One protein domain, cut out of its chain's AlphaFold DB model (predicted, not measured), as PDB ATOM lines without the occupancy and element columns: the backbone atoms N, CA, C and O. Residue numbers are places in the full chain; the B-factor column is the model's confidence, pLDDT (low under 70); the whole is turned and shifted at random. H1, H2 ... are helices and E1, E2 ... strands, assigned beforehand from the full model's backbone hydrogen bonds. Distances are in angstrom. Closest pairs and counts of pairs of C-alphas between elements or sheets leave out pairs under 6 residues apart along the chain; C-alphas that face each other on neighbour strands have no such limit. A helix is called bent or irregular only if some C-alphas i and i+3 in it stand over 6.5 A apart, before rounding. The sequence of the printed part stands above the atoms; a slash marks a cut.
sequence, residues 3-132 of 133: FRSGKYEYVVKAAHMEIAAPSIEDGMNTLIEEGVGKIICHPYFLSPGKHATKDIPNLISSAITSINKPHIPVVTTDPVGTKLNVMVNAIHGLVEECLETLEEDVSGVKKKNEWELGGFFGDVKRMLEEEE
ATOM      1  N   PHE A   3     -59.935 -12.269 -26.945       83.25
ATOM      2  CA  PHE A   3     -60.206 -11.077 -26.162       83.25
ATOM      3  C   PHE A   3     -61.105 -10.103 -26.907       83.25
ATOM      4  O   PHE A   3     -61.101 -10.049 -28.135       83.25
ATOM      5  N   ARG A   4     -61.829  -9.267 -26.164       84.06
ATOM      6  CA  ARG A   4     -62.703  -8.230 -26.723       84.06
ATOM      7  C   ARG A   4     -62.349  -6.872 -26.135       84.06
ATOM      8  O   ARG A   4     -62.311  -6.727 -24.917       84.06
ATOM      9  N   SER A   5     -62.120  -5.879 -26.992       81.75
ATOM     10  CA  SER A   5     -61.958  -4.483 -26.573       81.75
ATOM     11  C   SER A   5     -62.614  -3.545 -27.585       81.75
ATOM     12  O   SER A   5     -62.220  -3.461 -28.752       81.75
ATOM     13  N   GLY A   6     -63.669  -2.855 -27.143       83.75
ATOM     14  CA  GLY A   6     -64.484  -1.991 -27.994       83.75
ATOM     15  C   GLY A   6     -65.066  -2.740 -29.196       83.75
ATOM     16  O   GLY A   6     -65.800  -3.711 -29.040       83.75
ATOM     17  N   LYS A   7     -64.738  -2.273 -30.405       88.88
ATOM     18  CA  LYS A   7     -65.214  -2.838 -31.682       88.88
ATOM     19  C   LYS A   7     -64.353  -3.980 -32.236       88.88
ATOM     20  O   LYS A   7     -64.586  -4.407 -33.363       88.88
ATOM     21  N   TYR A   8     -63.325  -4.405 -31.504       87.56
ATOM     22  CA  TYR A   8     -62.347  -5.374 -31.983       87.56
ATOM     23  C   TYR A   8     -62.332  -6.633 -31.117       87.56
ATOM     24  O   TYR A   8     -62.410  -6.568 -29.887       87.56
ATOM     25  N   GLU A   9     -62.186  -7.769 -31.793       90.62
ATOM     26  CA  GLU A   9     -61.858  -9.054 -31.191       90.62
ATOM     27  C   GLU A   9     -60.401  -9.384 -31.524       90.62
ATOM     28  O   GLU A   9     -59.958  -9.204 -32.661       90.62
ATOM     29  N   TYR A  10     -59.651  -9.832 -30.524       90.62
ATOM     30  CA  TYR A  10     -58.231 -10.126 -30.636       90.62
ATOM     31  C   TYR A  10     -57.997 -11.575 -30.269       90.62
ATOM     32  O   TYR A  10     -58.395 -12.010 -29.193       90.62
ATOM     33  N   VAL A  11     -57.286 -12.301 -31.118       92.69
ATOM     34  CA  VAL A  11     -56.607 -13.521 -30.699       92.69
ATOM     35  C   VAL A  11     -55.152 -13.154 -30.462       92.69
ATOM     36  O   VAL A  11     -54.495 -12.635 -31.360       92.69
ATOM     37  N   VAL A  12     -54.654 -13.402 -29.254       92.62
ATOM     38  CA  VAL A  12     -53.235 -13.208 -28.930       92.62
ATOM     39  C   VAL A  12     -52.545 -14.564 -28.876       92.62
ATOM     40  O   VAL A  12     -53.112 -15.533 -28.354       92.62
ATOM     41  N   LYS A  13     -51.331 -14.599 -29.425       92.19
ATOM     42  CA  LYS A  13     -50.341 -15.673 -29.323       92.19
ATOM     43  C   LYS A  13     -49.005 -15.009 -29.025       92.19
ATOM     44  O   LYS A  13     -48.682 -14.012 -29.675       92.19
ATOM     45  N   ALA A  14     -48.280 -15.516 -28.040       92.00
ATOM     46  CA  ALA A  14     -46.895 -15.124 -27.861       92.00
ATOM     47  C   ALA A  14     -46.016 -15.903 -28.852       92.00
ATOM     48  O   ALA A  14     -46.474 -16.838 -29.516       92.00
ATOM     49  N   ALA A  15     -44.807 -15.393 -29.061       91.62
ATOM     50  CA  ALA A  15     -43.839 -15.927 -30.000       91.62
ATOM     51  C   ALA A  15     -42.443 -15.416 -29.645       91.62
ATOM     52  O   ALA A  15     -42.274 -14.271 -29.218       91.62
ATOM     53  N   HIS A  16     -41.444 -16.248 -29.899       90.12
ATOM     54  CA  HIS A  16     -40.056 -16.017 -29.526       90.12
ATOM     55  C   HIS A  16     -39.169 -15.927 -30.769       90.12
ATOM     56  O   HIS A  16     -39.486 -16.469 -31.829       90.12
ATOM     57  N   MET A  17     -38.051 -15.208 -30.649       86.06
ATOM     58  CA  MET A  17     -37.143 -14.983 -31.779       86.06
ATOM     59  C   MET A  17     -36.236 -16.184 -32.070       86.06
ATOM     60  O   MET A  17     -36.039 -16.506 -33.236       86.06
ATOM     61  N   GLU A  18     -35.660 -16.815 -31.040       73.00
ATOM     62  CA  GLU A  18     -34.597 -17.821 -31.237       73.00
ATOM     63  C   GLU A  18     -34.572 -18.949 -30.191       73.00
ATOM     64  O   GLU A  18     -34.302 -20.092 -30.545       73.00
ATOM     65  N   ILE A  19     -34.810 -18.652 -28.907       72.38
ATOM     66  CA  ILE A  19     -34.435 -19.567 -27.805       72.38
ATOM     67  C   ILE A  19     -35.592 -20.466 -27.343       72.38
ATOM     68  O   ILE A  19     -35.353 -21.546 -26.805       72.38
ATOM     69  N   ALA A  20     -36.835 -20.049 -27.569       84.94
ATOM     70  CA  ALA A  20     -38.017 -20.756 -27.099       84.94
ATOM     71  C   ALA A  20     -39.022 -20.973 -28.233       84.94
ATOM     72  O   ALA A  20     -38.996 -20.293 -29.258       84.94
ATOM     73  N   ALA A  21     -39.896 -21.954 -28.041       87.50
ATOM     74  CA  ALA A  21     -41.102 -22.111 -28.835       87.50
ATOM     75  C   ALA A  21     -42.266 -21.419 -28.104       87.50
ATOM     76  O   ALA A  21     -42.239 -21.358 -26.876       87.50
ATOM     77  N   PRO A  22     -43.299 -20.952 -28.823       91.50
ATOM     78  CA  PRO A  22     -43.460 -20.986 -30.284       91.50
ATOM     79  C   PRO A  22     -42.600 -19.941 -31.015       91.50
ATOM     80  O   PRO A  22     -42.334 -18.863 -30.486       91.50
ATOM     81  N   SER A  23     -42.180 -20.234 -32.249       92.69
ATOM     82  CA  SER A  23     -41.526 -19.238 -33.110       92.69
ATOM     83  C   SER A  23     -42.531 -18.204 -33.638       92.69
ATOM     84  O   SER A  23     -43.749 -18.386 -33.563       92.69
ATOM     85  N   ILE A  24     -42.031 -17.114 -34.233       92.50
ATOM     86  CA  ILE A  24     -42.881 -16.124 -34.922       92.50
ATOM     87  C   ILE A  24     -43.727 -16.789 -36.016       92.50
ATOM     88  O   ILE A  24     -44.911 -16.480 -36.146       92.50
ATOM     89  N   GLU A  25     -43.154 -17.729 -36.769       92.38
ATOM     90  CA  GLU A  25     -43.879 -18.461 -37.809       92.38
ATOM     91  C   GLU A  25     -44.995 -19.338 -37.220       92.38
ATOM     92  O   GLU A  25     -46.118 -19.315 -37.728       92.38
ATOM     93  N   ASP A  26     -44.736 -20.037 -36.111       93.19
ATOM     94  CA  ASP A  26     -45.737 -20.874 -35.431       93.19
ATOM     95  C   ASP A  26     -46.914 -20.038 -34.914       93.19
ATOM     96  O   ASP A  26     -48.085 -20.381 -35.117       93.19
ATOM     97  N   GLY A  27     -46.608 -18.897 -34.286       93.00
ATOM     98  CA  GLY A  27     -47.613 -17.951 -33.808       93.00
ATOM     99  C   GLY A  27     -48.473 -17.414 -34.953       93.00
ATOM    100  O   GLY A  27     -49.702 -17.391 -34.852       93.00
ATOM    101  N   MET A  28     -47.849 -17.044 -36.076       93.19
ATOM    102  CA  MET A  28     -48.568 -16.573 -37.261       93.19
ATOM    103  C   MET A  28     -49.436 -17.670 -37.880       93.19
ATOM    104  O   MET A  28     -50.608 -17.419 -38.149       93.19
ATOM    105  N   ASN A  29     -48.918 -18.885 -38.063       92.56
ATOM    106  CA  ASN A  29     -49.691 -20.003 -38.605       92.56
ATOM    107  C   ASN A  29     -50.920 -20.315 -37.750       92.56
ATOM    108  O   ASN A  29     -52.019 -20.439 -38.294       92.56
ATOM    109  N   THR A  30     -50.752 -20.328 -36.426       92.81
ATOM    110  CA  THR A  30     -51.850 -20.540 -35.476       92.81
ATOM    111  C   THR A  30     -52.933 -19.469 -35.635       92.81
ATOM    112  O   THR A  30     -54.113 -19.786 -35.746       92.81
ATOM    113  N   LEU A  31     -52.552 -18.189 -35.709       93.62
ATOM    114  CA  LEU A  31     -53.508 -17.093 -35.908       93.62
ATOM    115  C   LEU A  31     -54.253 -17.210 -37.245       93.62
ATOM    116  O   LEU A  31     -55.454 -16.946 -37.314       93.62
ATOM    117  N   ILE A  32     -53.561 -17.615 -38.310       92.25
ATOM    118  CA  ILE A  32     -54.178 -17.796 -39.627       92.25
ATOM    119  C   ILE A  32     -55.178 -18.955 -39.612       92.25
ATOM    120  O   ILE A  32     -56.241 -18.853 -40.221       92.25
ATOM    121  N   GLU A  33     -54.861 -20.048 -38.922       91.81
ATOM    122  CA  GLU A  33     -55.771 -21.184 -38.740       91.81
ATOM    123  C   GLU A  33     -57.004 -20.819 -37.912       91.81
ATOM    124  O   GLU A  33     -58.100 -21.293 -38.206       91.81
ATOM    125  N   GLU A  34     -56.857 -19.901 -36.957       91.69
ATOM    126  CA  GLU A  34     -57.973 -19.310 -36.212       91.69
ATOM    127  C   GLU A  34     -58.791 -18.291 -37.036       91.69
ATOM    128  O   GLU A  34     -59.785 -17.752 -36.550       91.69
ATOM    129  N   GLY A  35     -58.426 -18.047 -38.300       91.50
ATOM    130  CA  GLY A  35     -59.228 -17.264 -39.243       91.50
ATOM    131  C   GLY A  35     -59.164 -15.750 -39.031       91.50
ATOM    132  O   GLY A  35     -60.106 -15.042 -39.394       91.50
ATOM    133  N   VAL A  36     -58.078 -15.228 -38.447       93.00
ATOM    134  CA  VAL A  36     -57.945 -13.780 -38.225       93.00
ATOM    135  C   VAL A  36     -57.854 -13.001 -39.543       93.00
ATOM    136  O   VAL A  36     -57.199 -13.407 -40.500       93.00
ATOM    137  N   GLY A  37     -58.473 -11.818 -39.582       92.25
ATOM    138  CA  GLY A  37     -58.438 -10.936 -40.759       92.25
ATOM    139  C   GLY A  37     -57.206 -10.023 -40.849       92.25
ATOM    140  O   GLY A  37     -57.024  -9.336 -41.854       92.25
ATOM    141  N   LYS A  38     -56.389  -9.952 -39.792       93.81
ATOM    142  CA  LYS A  38     -55.174  -9.127 -39.698       93.81
ATOM    143  C   LYS A  38     -54.279  -9.654 -38.581       93.81
ATOM    144  O   LYS A  38     -54.791 -10.025 -37.529       93.81
ATOM    145  N   ILE A  39     -52.967  -9.597 -38.782       94.81
ATOM    146  CA  ILE A  39     -51.969  -9.919 -37.756       94.81
ATOM    147  C   ILE A  39     -51.218  -8.642 -37.369       94.81
ATOM    148  O   ILE A  39     -50.802  -7.863 -38.229       94.81
ATOM    149  N   ILE A  40     -51.063  -8.424 -36.063       94.69
ATOM    150  CA  ILE A  40     -50.273  -7.331 -35.499       94.69
ATOM    151  C   ILE A  40     -49.141  -7.954 -34.687       94.69
ATOM    152  O   ILE A  40     -49.385  -8.539 -33.635       94.69
ATOM    153  N   CYS A  41     -47.909  -7.820 -35.166       93.94
ATOM    154  CA  CYS A  41     -46.718  -8.231 -34.437       93.94
ATOM    155  C   CYS A  41     -46.313  -7.107 -33.474       93.94
ATOM    156  O   CYS A  41     -45.981  -6.000 -33.904       93.94
ATOM    157  N   HIS A  42     -46.350  -7.377 -32.170       92.75
ATOM    158  CA  HIS A  42     -45.975  -6.410 -31.141       92.75
ATOM    159  C   HIS A  42     -44.673  -6.836 -30.445       92.75
ATOM    160  O   HIS A  42     -44.681  -7.830 -29.720       92.75
ATOM    161  N   PRO A  43     -43.554  -6.113 -30.635       90.12
ATOM    162  CA  PRO A  43     -42.300  -6.443 -29.966       90.12
ATOM    163  C   PRO A  43     -42.335  -6.091 -28.469       90.12
ATOM    164  O   PRO A  43     -42.337  -4.913 -28.097       90.12
ATOM    165  N   TYR A  44     -42.290  -7.101 -27.602       88.50
ATOM    166  CA  TYR A  44     -42.262  -6.925 -26.147       88.50
ATOM    167  C   TYR A  44     -40.836  -6.656 -25.624       88.50
ATOM    168  O   TYR A  44     -40.233  -7.474 -24.940       88.50
ATOM    169  N   PHE A  45     -40.267  -5.496 -25.979       85.44
ATOM    170  CA  PHE A  45     -38.930  -5.072 -25.536       85.44
ATOM    171  C   PHE A  45     -38.969  -3.714 -24.835       85.44
ATOM    172  O   PHE A  45     -39.461  -2.731 -25.395       85.44
ATOM    173  N   LEU A  46     -38.378  -3.640 -23.637       84.62
ATOM    174  CA  LEU A  46     -38.227  -2.395 -22.865       84.62
ATOM    175  C   LEU A  46     -37.115  -1.485 -23.400       84.62
ATOM    176  O   LEU A  46     -37.142  -0.278 -23.184       84.62
ATOM    177  N   SER A  47     -36.141  -2.044 -24.113       78.25
ATOM    178  CA  SER A  47     -35.093  -1.284 -24.787       78.25
ATOM    179  C   SER A  47     -34.817  -1.905 -26.155       78.25
ATOM    180  O   SER A  47     -34.628  -3.123 -26.238       78.25
ATOM    181  N   PRO A  48     -34.791  -1.115 -27.241       65.88
ATOM    182  CA  PRO A  48     -34.416  -1.618 -28.549       65.88
ATOM    183  C   PRO A  48     -32.903  -1.872 -28.574       65.88
ATOM    184  O   PRO A  48     -32.103  -0.990 -28.884       65.88
ATOM    185  N   GLY A  49     -32.484  -3.095 -28.250       68.75
ATOM    186  CA  GLY A  49     -31.134  -3.548 -28.574       68.75
ATOM    187  C   GLY A  49     -30.899  -3.478 -30.090       68.75
ATOM    188  O   GLY A  49     -31.824  -3.679 -30.880       68.75
ATOM    189  N   LYS A  50     -29.654  -3.224 -30.523       60.53
ATOM    190  CA  LYS A  50     -29.297  -3.124 -31.959       60.53
ATOM    191  C   LYS A  50     -29.715  -4.351 -32.784       60.53
ATOM    192  O   LYS A  50     -29.937  -4.218 -33.984       60.53
ATOM    193  N   HIS A  51     -29.781  -5.519 -32.152       64.31
ATOM    194  CA  HIS A  51     -30.162  -6.790 -32.769       64.31
ATOM    195  C   HIS A  51     -31.685  -6.844 -32.987       64.31
ATOM    196  O   HIS A  51     -32.140  -6.865 -34.128       64.31
ATOM    197  N   ALA A  52     -32.484  -6.607 -31.938       66.69
ATOM    198  CA  ALA A  52     -33.952  -6.581 -32.005       66.69
ATOM    199  C   ALA A  52     -34.516  -5.667 -33.117       66.69
ATOM    200  O   ALA A  52     -35.451  -6.040 -33.820       66.69
ATOM    201  N   THR A  53     -33.916  -4.491 -33.342       68.06
ATOM    202  CA  THR A  53     -34.386  -3.545 -34.375       68.06
ATOM    203  C   THR A  53     -34.203  -4.012 -35.820       68.06
ATOM    204  O   THR A  53     -34.879  -3.493 -36.706       68.06
ATOM    205  N   LYS A  54     -33.287  -4.953 -36.083       74.31
ATOM    206  CA  LYS A  54     -33.029  -5.493 -37.428       74.31
ATOM    207  C   LYS A  54     -33.575  -6.904 -37.585       74.31
ATOM    208  O   LYS A  54     -34.128  -7.227 -38.631       74.31
ATOM    209  N   ASP A  55     -33.452  -7.710 -36.542       82.38
ATOM    210  CA  ASP A  55     -33.755  -9.132 -36.608       82.38
ATOM    211  C   ASP A  55     -35.266  -9.371 -36.608       82.38
ATOM    212  O   ASP A  55     -35.751 -10.161 -37.408       82.38
ATOM    213  N   ILE A  56     -36.041  -8.614 -35.822       85.25
ATOM    214  CA  ILE A  56     -37.502  -8.781 -35.760       85.25
ATOM    215  C   ILE A  56     -38.171  -8.506 -37.116       85.25
ATOM    216  O   ILE A  56     -38.926  -9.364 -37.574       85.25
ATOM    217  N   PRO A  57     -37.904  -7.376 -37.809       86.62
ATOM    218  CA  PRO A  57     -38.450  -7.170 -39.150       86.62
ATOM    219  C   PRO A  57     -38.061  -8.272 -40.143       86.62
ATOM    220  O   PRO A  57     -38.890  -8.670 -40.961       86.62
ATOM    221  N   ASN A  58     -36.825  -8.778 -40.066       89.25
ATOM    222  CA  ASN A  58     -36.347  -9.843 -40.945       89.25
ATOM    223  C   ASN A  58     -37.063 -11.168 -40.665       89.25
ATOM    224  O   ASN A  58     -37.576 -11.774 -41.598       89.25
ATOM    225  N   LEU A  59     -37.171 -11.577 -39.398       90.00
ATOM    226  CA  LEU A  59     -37.870 -12.797 -38.986       90.00
ATOM    227  C   LEU A  59     -39.348 -12.764 -39.391       90.00
ATOM    228  O   LEU A  59     -39.854 -13.738 -39.940       90.00
ATOM    229  N   ILE A  60     -40.023 -11.627 -39.192       90.56
ATOM    230  CA  ILE A  60     -41.413 -11.444 -39.631       90.56
ATOM    231  C   ILE A  60     -41.509 -11.555 -41.158       90.56
ATOM    232  O   ILE A  60     -42.390 -12.239 -41.670       90.56
ATOM    233  N   SER A  61     -40.595 -10.926 -41.902       90.06
ATOM    234  CA  SER A  61     -40.588 -10.984 -43.373       90.06
ATOM    235  C   SER A  61     -40.336 -12.401 -43.899       90.06
ATOM    236  O   SER A  61     -40.978 -12.832 -44.860       90.06
ATOM    237  N   SER A  62     -39.434 -13.144 -43.255       90.62
ATOM    238  CA  SER A  62     -39.183 -14.555 -43.543       90.62
ATOM    239  C   SER A  62     -40.421 -15.405 -43.268       90.62
ATOM    240  O   SER A  62     -40.836 -16.139 -44.159       90.62
ATOM    241  N   ALA A  63     -41.067 -15.240 -42.109       91.00
ATOM    242  CA  ALA A  63     -42.302 -15.951 -41.777       91.00
ATOM    243  C   ALA A  63     -43.417 -15.658 -42.796       91.00
ATOM    244  O   ALA A  63     -44.040 -16.579 -43.313       91.00
ATOM    245  N   ILE A  64     -43.617 -14.390 -43.172       90.06
ATOM    246  CA  ILE A  64     -44.588 -14.005 -44.212       90.06
ATOM    247  C   ILE A  64     -44.291 -14.715 -45.539       90.06
ATOM    248  O   ILE A  64     -45.218 -15.160 -46.208       90.06
ATOM    249  N   THR A  65     -43.016 -14.826 -45.919       89.69
ATOM    250  CA  THR A  65     -42.601 -15.476 -47.173       89.69
ATOM    251  C   THR A  65     -42.835 -16.990 -47.144       89.69
ATOM    252  O   THR A  65     -43.248 -17.558 -48.154       89.69
ATOM    253  N   SER A  66     -42.590 -17.646 -46.005       88.19
ATOM    254  CA  SER A  66     -42.802 -19.090 -45.825       88.19
ATOM    255  C   SER A  66     -44.284 -19.482 -45.852       88.19
ATOM    256  O   SER A  66     -44.642 -20.570 -46.309       88.19
ATOM    257  N   ILE A  67     -45.165 -18.595 -45.386       86.19
ATOM    258  CA  ILE A  67     -46.600 -18.856 -45.285       86.19
ATOM    259  C   ILE A  67     -47.253 -18.780 -46.676       86.19
ATOM    260  O   ILE A  67     -47.604 -17.720 -47.188       86.19
ATOM    261  N   ASN A  68     -47.491 -19.943 -47.283       72.25
ATOM    262  CA  ASN A  68     -48.162 -20.090 -48.580       72.25
ATOM    263  C   ASN A  68     -49.705 -19.984 -48.472       72.25
ATOM    264  O   ASN A  68     -50.433 -20.901 -48.861       72.25
ATOM    265  N   LYS A  69     -50.225 -18.905 -47.873       67.81
ATOM    266  CA  LYS A  69     -51.668 -18.665 -47.641       67.81
ATOM    267  C   LYS A  69     -52.102 -17.298 -48.210       67.81
ATOM    268  O   LYS A  69     -51.245 -16.461 -48.490       67.81
ATOM    269  N   PRO A  70     -53.415 -17.052 -48.439       63.66
ATOM    270  CA  PRO A  70     -53.905 -15.760 -48.928       63.66
ATOM    271  C   PRO A  70     -53.381 -14.593 -48.085       63.66
ATOM    272  O   PRO A  70     -53.253 -14.709 -46.868       63.66
ATOM    273  N   HIS A  71     -53.079 -13.476 -48.751       74.62
ATOM    274  CA  HIS A  71     -52.351 -12.347 -48.175       74.62
ATOM    275  C   HIS A  71     -53.158 -11.674 -47.050       74.62
ATOM    276  O   HIS A  71     -53.937 -10.749 -47.280       74.62
ATOM    277  N   ILE A  72     -52.969 -12.138 -45.814       89.19
ATOM    278  CA  ILE A  72     -53.467 -11.465 -44.614       89.19
ATOM    279  C   ILE A  72     -52.540 -10.273 -44.344       89.19
ATOM    280  O   ILE A  72     -51.317 -10.428 -44.404       89.19
ATOM    281  N   PRO A  73     -53.073  -9.068 -44.076       92.12
ATOM    282  CA  PRO A  73     -52.241  -7.935 -43.705       92.12
ATOM    283  C   PRO A  73     -51.497  -8.215 -42.398       92.12
ATOM    284  O   PRO A  73     -52.123  -8.496 -41.372       92.12
ATOM    285  N   VAL A  74     -50.173  -8.087 -42.439       92.50
ATOM    286  CA  VAL A  74     -49.290  -8.195 -41.275       92.50
ATOM    287  C   VAL A  74     -48.638  -6.839 -41.054       92.50
ATOM    288  O   VAL A  74     -48.082  -6.256 -41.984       92.50
ATOM    289  N   VAL A  75     -48.742  -6.313 -39.838       92.62
ATOM    290  CA  VAL A  75     -48.122  -5.039 -39.453       92.62
ATOM    291  C   VAL A  75     -47.376  -5.193 -38.142       92.62
ATOM    292  O   VAL A  75     -47.772  -5.985 -37.290       92.62
ATOM    293  N   THR A  76     -46.335  -4.391 -37.961       91.19
ATOM    294  CA  THR A  76     -45.530  -4.384 -36.739       91.19
ATOM    295  C   THR A  76     -45.683  -3.037 -36.053       91.19
ATOM    296  O   THR A  76     -45.638  -1.997 -36.711       91.19
ATOM    297  N   THR A  77     -45.895  -3.035 -34.741       92.12
ATOM    298  CA  THR A  77     -45.866  -1.795 -33.955       92.12
ATOM    299  C   THR A  77     -44.440  -1.467 -33.526       92.12
ATOM    300  O   THR A  77     -43.568  -2.336 -33.531       92.12
ATOM    301  N   ASP A  78     -44.215  -0.254 -33.027       89.25
ATOM    302  CA  ASP A  78     -42.973   0.016 -32.303       89.25
ATOM    303  C   ASP A  78     -42.884  -0.852 -31.028       89.25
ATOM    304  O   ASP A  78     -43.928  -1.185 -30.447       89.25
ATOM    305  N   PRO A  79     -41.669  -1.201 -30.565       89.12
ATOM    306  CA  PRO A  79     -41.481  -1.894 -29.294       89.12
ATOM    307  C   PRO A  79     -41.998  -1.079 -28.102       89.12
ATOM    308  O   PRO A  79     -41.906   0.155 -28.120       89.12
ATOM    309  N   VAL A  80     -42.456  -1.757 -27.042       88.88
ATOM    310  CA  VAL A  80     -42.998  -1.139 -25.806       88.88
ATOM    311  C   VAL A  80     -42.139   0.027 -25.307       88.88
ATOM    312  O   VAL A  80     -42.630   1.146 -25.150       88.88
ATOM    313  N   GLY A  81     -40.836  -0.211 -25.141       88.06
ATOM    314  CA  GLY A  81     -39.881   0.738 -24.567       88.06
ATOM    315  C   GLY A  81     -39.710   2.053 -25.324       88.06
ATOM    316  O   GLY A  81     -39.198   3.026 -24.779       88.06
ATOM    317  N   THR A  82     -40.147   2.117 -26.583       88.88
ATOM    318  CA  THR A  82     -40.033   3.333 -27.405       88.88
ATOM    319  C   THR A  82     -41.129   4.362 -27.114       88.88
ATOM    320  O   THR A  82     -41.031   5.516 -27.536       88.88
ATOM    321  N   LYS A  83     -42.185   3.979 -26.385       89.81
ATOM    322  CA  LYS A  83     -43.317   4.854 -26.063       89.81
ATOM    323  C   LYS A  83     -43.111   5.520 -24.706       89.81
ATOM    324  O   LYS A  83     -43.628   5.055 -23.696       89.81
ATOM    325  N   LEU A  84     -42.409   6.656 -24.700       89.00
ATOM    326  CA  LEU A  84     -42.031   7.376 -23.474       89.00
ATOM    327  C   LEU A  84     -43.200   7.590 -22.498       89.00
ATOM    328  O   LEU A  84     -43.058   7.288 -21.323       89.00
ATOM    329  N   ASN A  85     -44.361   8.047 -22.975       88.88
ATOM    330  CA  ASN A  85     -45.520   8.287 -22.102       88.88
ATOM    331  C   ASN A  85     -46.015   7.007 -21.413       88.88
ATOM    332  O   ASN A  85     -46.389   7.045 -20.247       88.88
ATOM    333  N   VAL A  86     -45.998   5.874 -22.122       89.31
ATOM    334  CA  VAL A  86     -46.374   4.572 -21.547       89.31
ATOM    335  C   VAL A  86     -45.355   4.172 -20.487       89.31
ATOM    336  O   VAL A  86     -45.739   3.797 -19.386       89.31
ATOM    337  N   MET A  87     -44.063   4.324 -20.788       92.12
ATOM    338  CA  MET A  87     -42.983   3.978 -19.865       92.12
ATOM    339  C   MET A  87     -42.990   4.839 -18.600       92.12
ATOM    340  O   MET A  87     -42.832   4.308 -17.508       92.12
ATOM    341  N   VAL A  88     -43.215   6.148 -18.723       91.94
ATOM    342  CA  VAL A  88     -43.303   7.058 -17.569       91.94
ATOM    343  C   VAL A  88     -44.487   6.694 -16.679       91.94
ATOM    344  O   VAL A  88     -44.321   6.607 -15.468       91.94
ATOM    345  N   ASN A  89     -45.654   6.414 -17.265       90.50
ATOM    346  CA  ASN A  89     -46.824   6.002 -16.490       90.50
ATOM    347  C   ASN A  89     -46.626   4.630 -15.830       90.50
ATOM    348  O   ASN A  89     -47.066   4.429 -14.704       90.50
ATOM    349  N   ALA A  90     -45.940   3.699 -16.500       90.94
ATOM    350  CA  ALA A  90     -45.592   2.410 -15.910       90.94
ATOM    351  C   ALA A  90     -44.639   2.580 -14.715       90.94
ATOM    352  O   ALA A  90     -44.874   1.996 -13.664       90.94
ATOM    353  N   ILE A  91     -43.604   3.420 -14.845       92.75
ATOM    354  CA  ILE A  91     -42.690   3.744 -13.737       92.75
ATOM    355  C   ILE A  91     -43.458   4.381 -12.576       92.75
ATOM    356  O   ILE A  91     -43.252   3.986 -11.435       92.75
ATOM    357  N   HIS A  92     -44.345   5.339 -12.864       91.75
ATOM    358  CA  HIS A  92     -45.202   5.970 -11.858       91.75
ATOM    359  C   HIS A  92     -46.011   4.925 -11.083       91.75
ATOM    360  O   HIS A  92     -45.923   4.891  -9.861       91.75
ATOM    361  N   GLY A  93     -46.719   4.032 -11.785       91.31
ATOM    362  CA  GLY A  93     -47.520   2.984 -11.146       91.31
ATOM    363  C   GLY A  93     -46.690   2.036 -10.276       91.31
ATOM    364  O   GLY A  93     -47.087   1.730  -9.159       91.31
ATOM    365  N   LEU A  94     -45.499   1.644 -10.740       92.31
ATOM    366  CA  LEU A  94     -44.581   0.800  -9.962       92.31
ATOM    367  C   LEU A  94     -44.060   1.500  -8.695       92.31
ATOM    368  O   LEU A  94     -43.854   0.859  -7.667       92.31
ATOM    369  N   VAL A  95     -43.820   2.815  -8.756       93.12
ATOM    370  CA  VAL A  95     -43.398   3.599  -7.585       93.12
ATOM    371  C   VAL A  95     -44.545   3.753  -6.589       93.12
ATOM    372  O   VAL A  95     -44.311   3.590  -5.394       93.12
ATOM    373  N   GLU A  96     -45.766   4.032  -7.052       92.12
ATOM    374  CA  GLU A  96     -46.947   4.096  -6.178       92.12
ATOM    375  C   GLU A  96     -47.199   2.764  -5.467       92.12
ATOM    376  O   GLU A  96     -47.355   2.762  -4.251       92.12
ATOM    377  N   GLU A  97     -47.124   1.632  -6.173       86.19
ATOM    378  CA  GLU A  97     -47.287   0.295  -5.577       86.19
ATOM    379  C   GLU A  97     -46.253   0.018  -4.468       86.19
ATOM    380  O   GLU A  97     -46.569  -0.531  -3.407       86.19
ATOM    381  N   CYS A  98     -45.007   0.449  -4.680       89.69
ATOM    382  CA  CYS A  98     -43.952   0.352  -3.675       89.69
ATOM    383  C   CYS A  98     -44.268   1.209  -2.437       89.69
ATOM    384  O   CYS A  98     -44.111   0.746  -1.308       89.69
ATOM    385  N   LEU A  99     -44.743   2.443  -2.635       86.88
ATOM    386  CA  LEU A  99     -45.117   3.339  -1.538       86.88
ATOM    387  C   LEU A  99     -46.312   2.803  -0.744       86.88
ATOM    388  O   LEU A  99     -46.259   2.800   0.483       86.88
ATOM    389  N   GLU A 100     -47.344   2.297  -1.420       84.12
ATOM    390  CA  GLU A 100     -48.503   1.671  -0.775       84.12
ATOM    391  C   GLU A 100     -48.073   0.487   0.095       84.12
ATOM    392  O   GLU A 100     -48.445   0.415   1.261       84.12
ATOM    393  N   THR A 101     -47.210  -0.390  -0.427       81.50
ATOM    394  CA  THR A 101     -46.687  -1.540   0.330       81.50
ATOM    395  C   THR A 101     -45.956  -1.097   1.603       81.50
ATOM    396  O   THR A 101     -46.143  -1.678   2.671       81.50
ATOM    397  N   LEU A 102     -45.156  -0.028   1.519       78.94
ATOM    398  CA  LEU A 102     -44.459   0.536   2.678       78.94
ATOM    399  C   LEU A 102     -45.430   1.154   3.700       78.94
ATOM    400  O   LEU A 102     -45.194   1.051   4.903       78.94
ATOM    401  N   GLU A 103     -46.520   1.783   3.259       73.19
ATOM    402  CA  GLU A 103     -47.560   2.311   4.150       73.19
ATOM    403  C   GLU A 103     -48.376   1.193   4.823       73.19
ATOM    404  O   GLU A 103     -48.746   1.315   5.996       73.19
ATOM    405  N   GLU A 104     -48.629   0.084   4.127       61.28
ATOM    406  CA  GLU A 104     -49.297  -1.103   4.675       61.28
ATOM    407  C   GLU A 104     -48.442  -1.824   5.720       61.28
ATOM    408  O   GLU A 104     -48.962  -2.201   6.770       61.28
ATOM    409  N   ASP A 105     -47.133  -1.954   5.495       58.50
ATOM    410  CA  ASP A 105     -46.207  -2.547   6.469       58.50
ATOM    411  C   ASP A 105     -46.093  -1.705   7.752       58.50
ATOM    412  O   ASP A 105     -45.907  -2.241   8.847       58.50
ATOM    413  N   VAL A 106     -46.256  -0.383   7.644       61.19
ATOM    414  CA  VAL A 106     -46.256   0.534   8.796       61.19
ATOM    415  C   VAL A 106     -47.621   0.579   9.501       61.19
ATOM    416  O   VAL A 106     -47.677   0.798  10.713       61.19
ATOM    417  N   SER A 107     -48.726   0.358   8.781       59.75
ATOM    418  CA  SER A 107     -50.095   0.466   9.315       59.75
ATOM    419  C   SER A 107     -50.774  -0.875   9.639       59.75
ATOM    420  O   SER A 107     -51.805  -0.883  10.313       59.75
ATOM    421  N   GLY A 108     -50.213  -2.010   9.210       54.38
ATOM    422  CA  GLY A 108     -50.745  -3.360   9.431       54.38
ATOM    423  C   GLY A 108     -52.062  -3.666   8.705       54.38
ATOM    424  O   GLY A 108     -52.676  -4.705   8.960       54.38
ATOM    425  N   VAL A 109     -52.527  -2.778   7.822       52.72
ATOM    426  CA  VAL A 109     -53.800  -2.909   7.105       52.72
ATOM    427  C   VAL A 109     -53.516  -3.192   5.635       52.72
ATOM    428  O   VAL A 109     -53.119  -2.292   4.913       52.72
ATOM    429  N   LYS A 110     -53.789  -4.418   5.174       49.09
ATOM    430  CA  LYS A 110     -53.814  -4.735   3.737       49.09
ATOM    431  C   LYS A 110     -55.029  -4.079   3.087       49.09
ATOM    432  O   LYS A 110     -56.159  -4.508   3.353       49.09
ATOM    433  N   LYS A 111     -54.837  -3.084   2.226       50.47
ATOM    434  CA  LYS A 111     -55.869  -2.673   1.277       50.47
ATOM    435  C   LYS A 111     -55.818  -3.640   0.096       50.47
ATOM    436  O   LYS A 111     -54.778  -3.965  -0.459       50.47
ATOM    437  N   LYS A 112     -56.980  -4.183  -0.264       45.53
ATOM    438  CA  LYS A 112     -57.118  -4.928  -1.518       45.53
ATOM    439  C   LYS A 112     -57.087  -3.909  -2.648       45.53
ATOM    440  O   LYS A 112     -58.071  -3.194  -2.823       45.53
ATOM    441  N   ASN A 113     -55.979  -3.842  -3.375       45.56
ATOM    442  CA  ASN A 113     -55.843  -2.884  -4.461       45.56
ATOM    443  C   ASN A 113     -56.551  -3.388  -5.725       45.56
ATOM    444  O   ASN A 113     -56.600  -4.580  -6.034       45.56
ATOM    445  N   GLU A 114     -57.170  -2.437  -6.411       43.59
ATOM    446  CA  GLU A 114     -58.152  -2.582  -7.486       43.59
ATOM    447  C   GLU A 114     -57.475  -2.878  -8.840       43.59
ATOM    448  O   GLU A 114     -57.740  -2.240  -9.855       43.59
ATOM    449  N   TRP A 115     -56.555  -3.848  -8.850       46.22
ATOM    450  CA  TRP A 115     -55.849  -4.332 -10.041       46.22
ATOM    451  C   TRP A 115     -55.759  -5.859 -10.098       46.22
ATOM    452  O   TRP A 115     -54.856  -6.421 -10.719       46.22
ATOM    453  N   GLU A 116     -56.776  -6.559  -9.587       46.59
ATOM    454  CA  GLU A 116     -57.172  -7.805 -10.248       46.59
ATOM    455  C   GLU A 116     -57.418  -7.444 -11.719       46.59
ATOM    456  O   GLU A 116     -58.465  -6.899 -12.058       46.59
ATOM    457  N   LEU A 117     -56.407  -7.629 -12.575       48.56
ATOM    458  CA  LEU A 117     -56.475  -7.384 -14.005       48.56
ATOM    459  C   LEU A 117     -57.555  -8.316 -14.569       48.56
ATOM    460  O   LEU A 117     -57.293  -9.429 -15.012       48.56
ATOM    461  N   GLY A 118     -58.803  -7.876 -14.489       51.69
ATOM    462  CA  GLY A 118     -59.932  -8.460 -15.173       51.69
ATOM    463  C   GLY A 118     -59.944  -7.937 -16.602       51.69
ATOM    464  O   GLY A 118     -59.836  -6.734 -16.841       51.69
ATOM    465  N   GLY A 119     -60.087  -8.843 -17.567       60.91
ATOM    466  CA  GLY A 119     -60.158  -8.504 -18.987       60.91
ATOM    467  C   GLY A 119     -58.805  -8.528 -19.700       60.91
ATOM    468  O   GLY A 119     -57.853  -9.154 -19.245       60.91
ATOM    469  N   PHE A 120     -58.739  -7.846 -20.850       70.19
ATOM    470  CA  PHE A 120     -57.698  -8.021 -21.873       70.19
ATOM    471  C   PHE A 120     -56.263  -8.100 -21.341       70.19
ATOM    472  O   PHE A 120     -55.548  -9.056 -21.623       70.19
ATOM    473  N   PHE A 121     -55.840  -7.118 -20.549       73.44
ATOM    474  CA  PHE A 121     -54.455  -7.049 -20.086       73.44
ATOM    475  C   PHE A 121     -54.112  -8.112 -19.033       73.44
ATOM    476  O   PHE A 121     -52.953  -8.502 -18.924       73.44
ATOM    477  N   GLY A 122     -55.104  -8.628 -18.302       69.25
ATOM    478  CA  GLY A 122     -54.904  -9.692 -17.322       69.25
ATOM    479  C   GLY A 122     -54.672 -11.053 -17.942       69.25
ATOM    480  O   GLY A 122     -53.746 -11.751 -17.531       69.25
ATOM    481  N   ASP A 123     -55.450 -11.427 -18.964       71.25
ATOM    482  CA  ASP A 123     -55.145 -12.677 -19.666       71.25
ATOM    483  C   ASP A 123     -53.880 -12.551 -20.527       71.25
ATOM    484  O   ASP A 123     -53.167 -13.538 -20.658       71.25
ATOM    485  N   VAL A 124     -53.522 -11.355 -21.026       74.62
ATOM    486  CA  VAL A 124     -52.202 -11.133 -21.655       74.62
ATOM    487  C   VAL A 124     -51.068 -11.355 -20.653       74.62
ATOM    488  O   VAL A 124     -50.109 -12.044 -20.985       74.62
ATOM    489  N   LYS A 125     -51.178 -10.828 -19.426       74.94
ATOM    490  CA  LYS A 125     -50.184 -11.062 -18.368       74.94
ATOM    491  C   LYS A 125     -50.023 -12.556 -18.074       74.94
ATOM    492  O   LYS A 125     -48.904 -13.052 -18.118       74.94
ATOM    493  N   ARG A 126     -51.131 -13.278 -17.863       76.81
ATOM    494  CA  ARG A 126     -51.102 -14.734 -17.629       76.81
ATOM    495  C   ARG A 126     -50.434 -15.500 -18.765       76.81
ATOM    496  O   ARG A 126     -49.623 -16.373 -18.503       76.81
ATOM    497  N   MET A 127     -50.738 -15.143 -20.014       73.81
ATOM    498  CA  MET A 127     -50.108 -15.773 -21.175       73.81
ATOM    499  C   MET A 127     -48.588 -15.578 -21.206       73.81
ATOM    500  O   MET A 127     -47.882 -16.486 -21.618       73.81
ATOM    501  N   LEU A 128     -48.085 -14.407 -20.798       74.19
ATOM    502  CA  LEU A 128     -46.642 -14.161 -20.732       74.19
ATOM    503  C   LEU A 128     -45.982 -14.956 -19.595       74.19
ATOM    504  O   LEU A 128     -44.908 -15.505 -19.790       74.19
ATOM    505  N   GLU A 129     -46.633 -15.052 -18.433       72.44
ATOM    506  CA  GLU A 129     -46.115 -15.781 -17.263       72.44
ATOM    507  C   GLU A 129     -46.117 -17.309 -17.457       72.44
ATOM    508  O   GLU A 129     -45.204 -17.986 -16.990       72.44
ATOM    509  N   GLU A 130     -47.111 -17.864 -18.159       71.56
ATOM    510  CA  GLU A 130     -47.189 -19.300 -18.483       71.56
ATOM    511  C   GLU A 130     -46.080 -19.764 -19.446       71.56
ATOM    512  O   GLU A 130     -45.761 -20.951 -19.474       71.56
ATOM    513  N   GLU A 131     -45.484 -18.851 -20.219       60.97
ATOM    514  CA  GLU A 131     -44.402 -19.157 -21.166       60.97
ATOM    515  C   GLU A 131     -42.987 -18.967 -20.583       60.97
ATOM    516  O   GLU A 131     -42.013 -19.367 -21.220       60.97
ATOM    517  N   GLU A 132     -42.852 -18.398 -19.378       54.94
ATOM    518  CA  GLU A 132     -41.567 -18.261 -18.663       54.94
ATOM    519  C   GLU A 132     -41.274 -19.428 -17.686       54.94
ATOM    520  O   GLU A 132     -40.252 -19.402 -16.991       54.94
TER     521      GLU A 132
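What this domain is: This is residues 3 to 132 of the 133 residues of the protein "Hypothetical protein" of Ditylum brightwellii (UniProt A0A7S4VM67). A small head is made of two short parallel strands, E3 and E4, with helices H1 and H2 packed on them, and one long helix, H3, runs away from it as an arm. From the far end of H3 the unnamed residues 108 to 119 fold back to H4, which comes near the small strand hairpin of E1 and E2; residues 88 to 96 of H3 stick out, and so do residues 102 to 108, of which 102 to 107 belong to H3. The printed part has 130 residues with four named helices and four named strands, in the order E1 E2 H1 E3 H2 E4 H3 H4, and the class is mostly helix. It is loose, with a radius of gyration of the C-alphas of 18.3 A, and elongated, spanning 61 by 33 by 27 A.

Where its parts are: Strand E3 is residues 39 to 41 and E4 is residues 74 to 76. H1, residues 24 to 33, is 14.4 A long, and H2, residues 52 to 66, is 20.6 A. H2 is neither bent nor irregular, but only just: C-alphas 53 and 56 are 6.2 A apart. H3, residues 84 to 107, runs 34.5 A from C-alpha 84 at (-42.031, 7.376, -23.474) to C-alpha 107 at (-50.095, 0.466, 9.315). E1 is residues 3 to 5, with C-alpha 3 at (-60.206, -11.077, -26.162), and E2 is residues 8 to 11. H4, residues 120 to 130, is 15.8 A long.

How they stand to each other: E3 and E4 are parallel neighbours at 24 degrees, with N 41 and O 75 2.8 A apart, within hydrogen-bond range. E3, H2 and E4 form a strand-helix-strand unit, two parallel neighbour strands with a helix between them in the chain, and its crossover is right-handed. The closest C-alphas of H1 and E3, those of Met 28 and Ile 39, are 7.5 A apart. H2, with residues 59 to 64 alone, touches H1; their closest C-alphas, Glu 25 and Ala 63, are 5.0 A apart. These helices run the same way at a steep tilt of 44 degrees. E1 and E2 form an antiparallel hairpin at 156 degrees, with N 3 and O 10 2.7 A apart, within hydrogen-bond range. The closest C-alphas of E1 and H4, Phe 3 and Phe 120, are 5.8 A apart. H3 is apart from H1, H2 and H4. Each O i to N i+4 pair is within hydrogen-bond range in H1, H3 and H4, and 10 of 11 in H2.

The domain as a whole: The C-alphas farthest apart, Asn 68 and Ser 107, are 61.5 A from each other. The printed part has no cut. The links E2 to H1 and H3 to H4 are long, with 12 residues each. The mean pLDDT of the printed part is 81.0; residues 48 to 53, 69 to 70, 104 to 119, 122 and 131 to 132 are under 70.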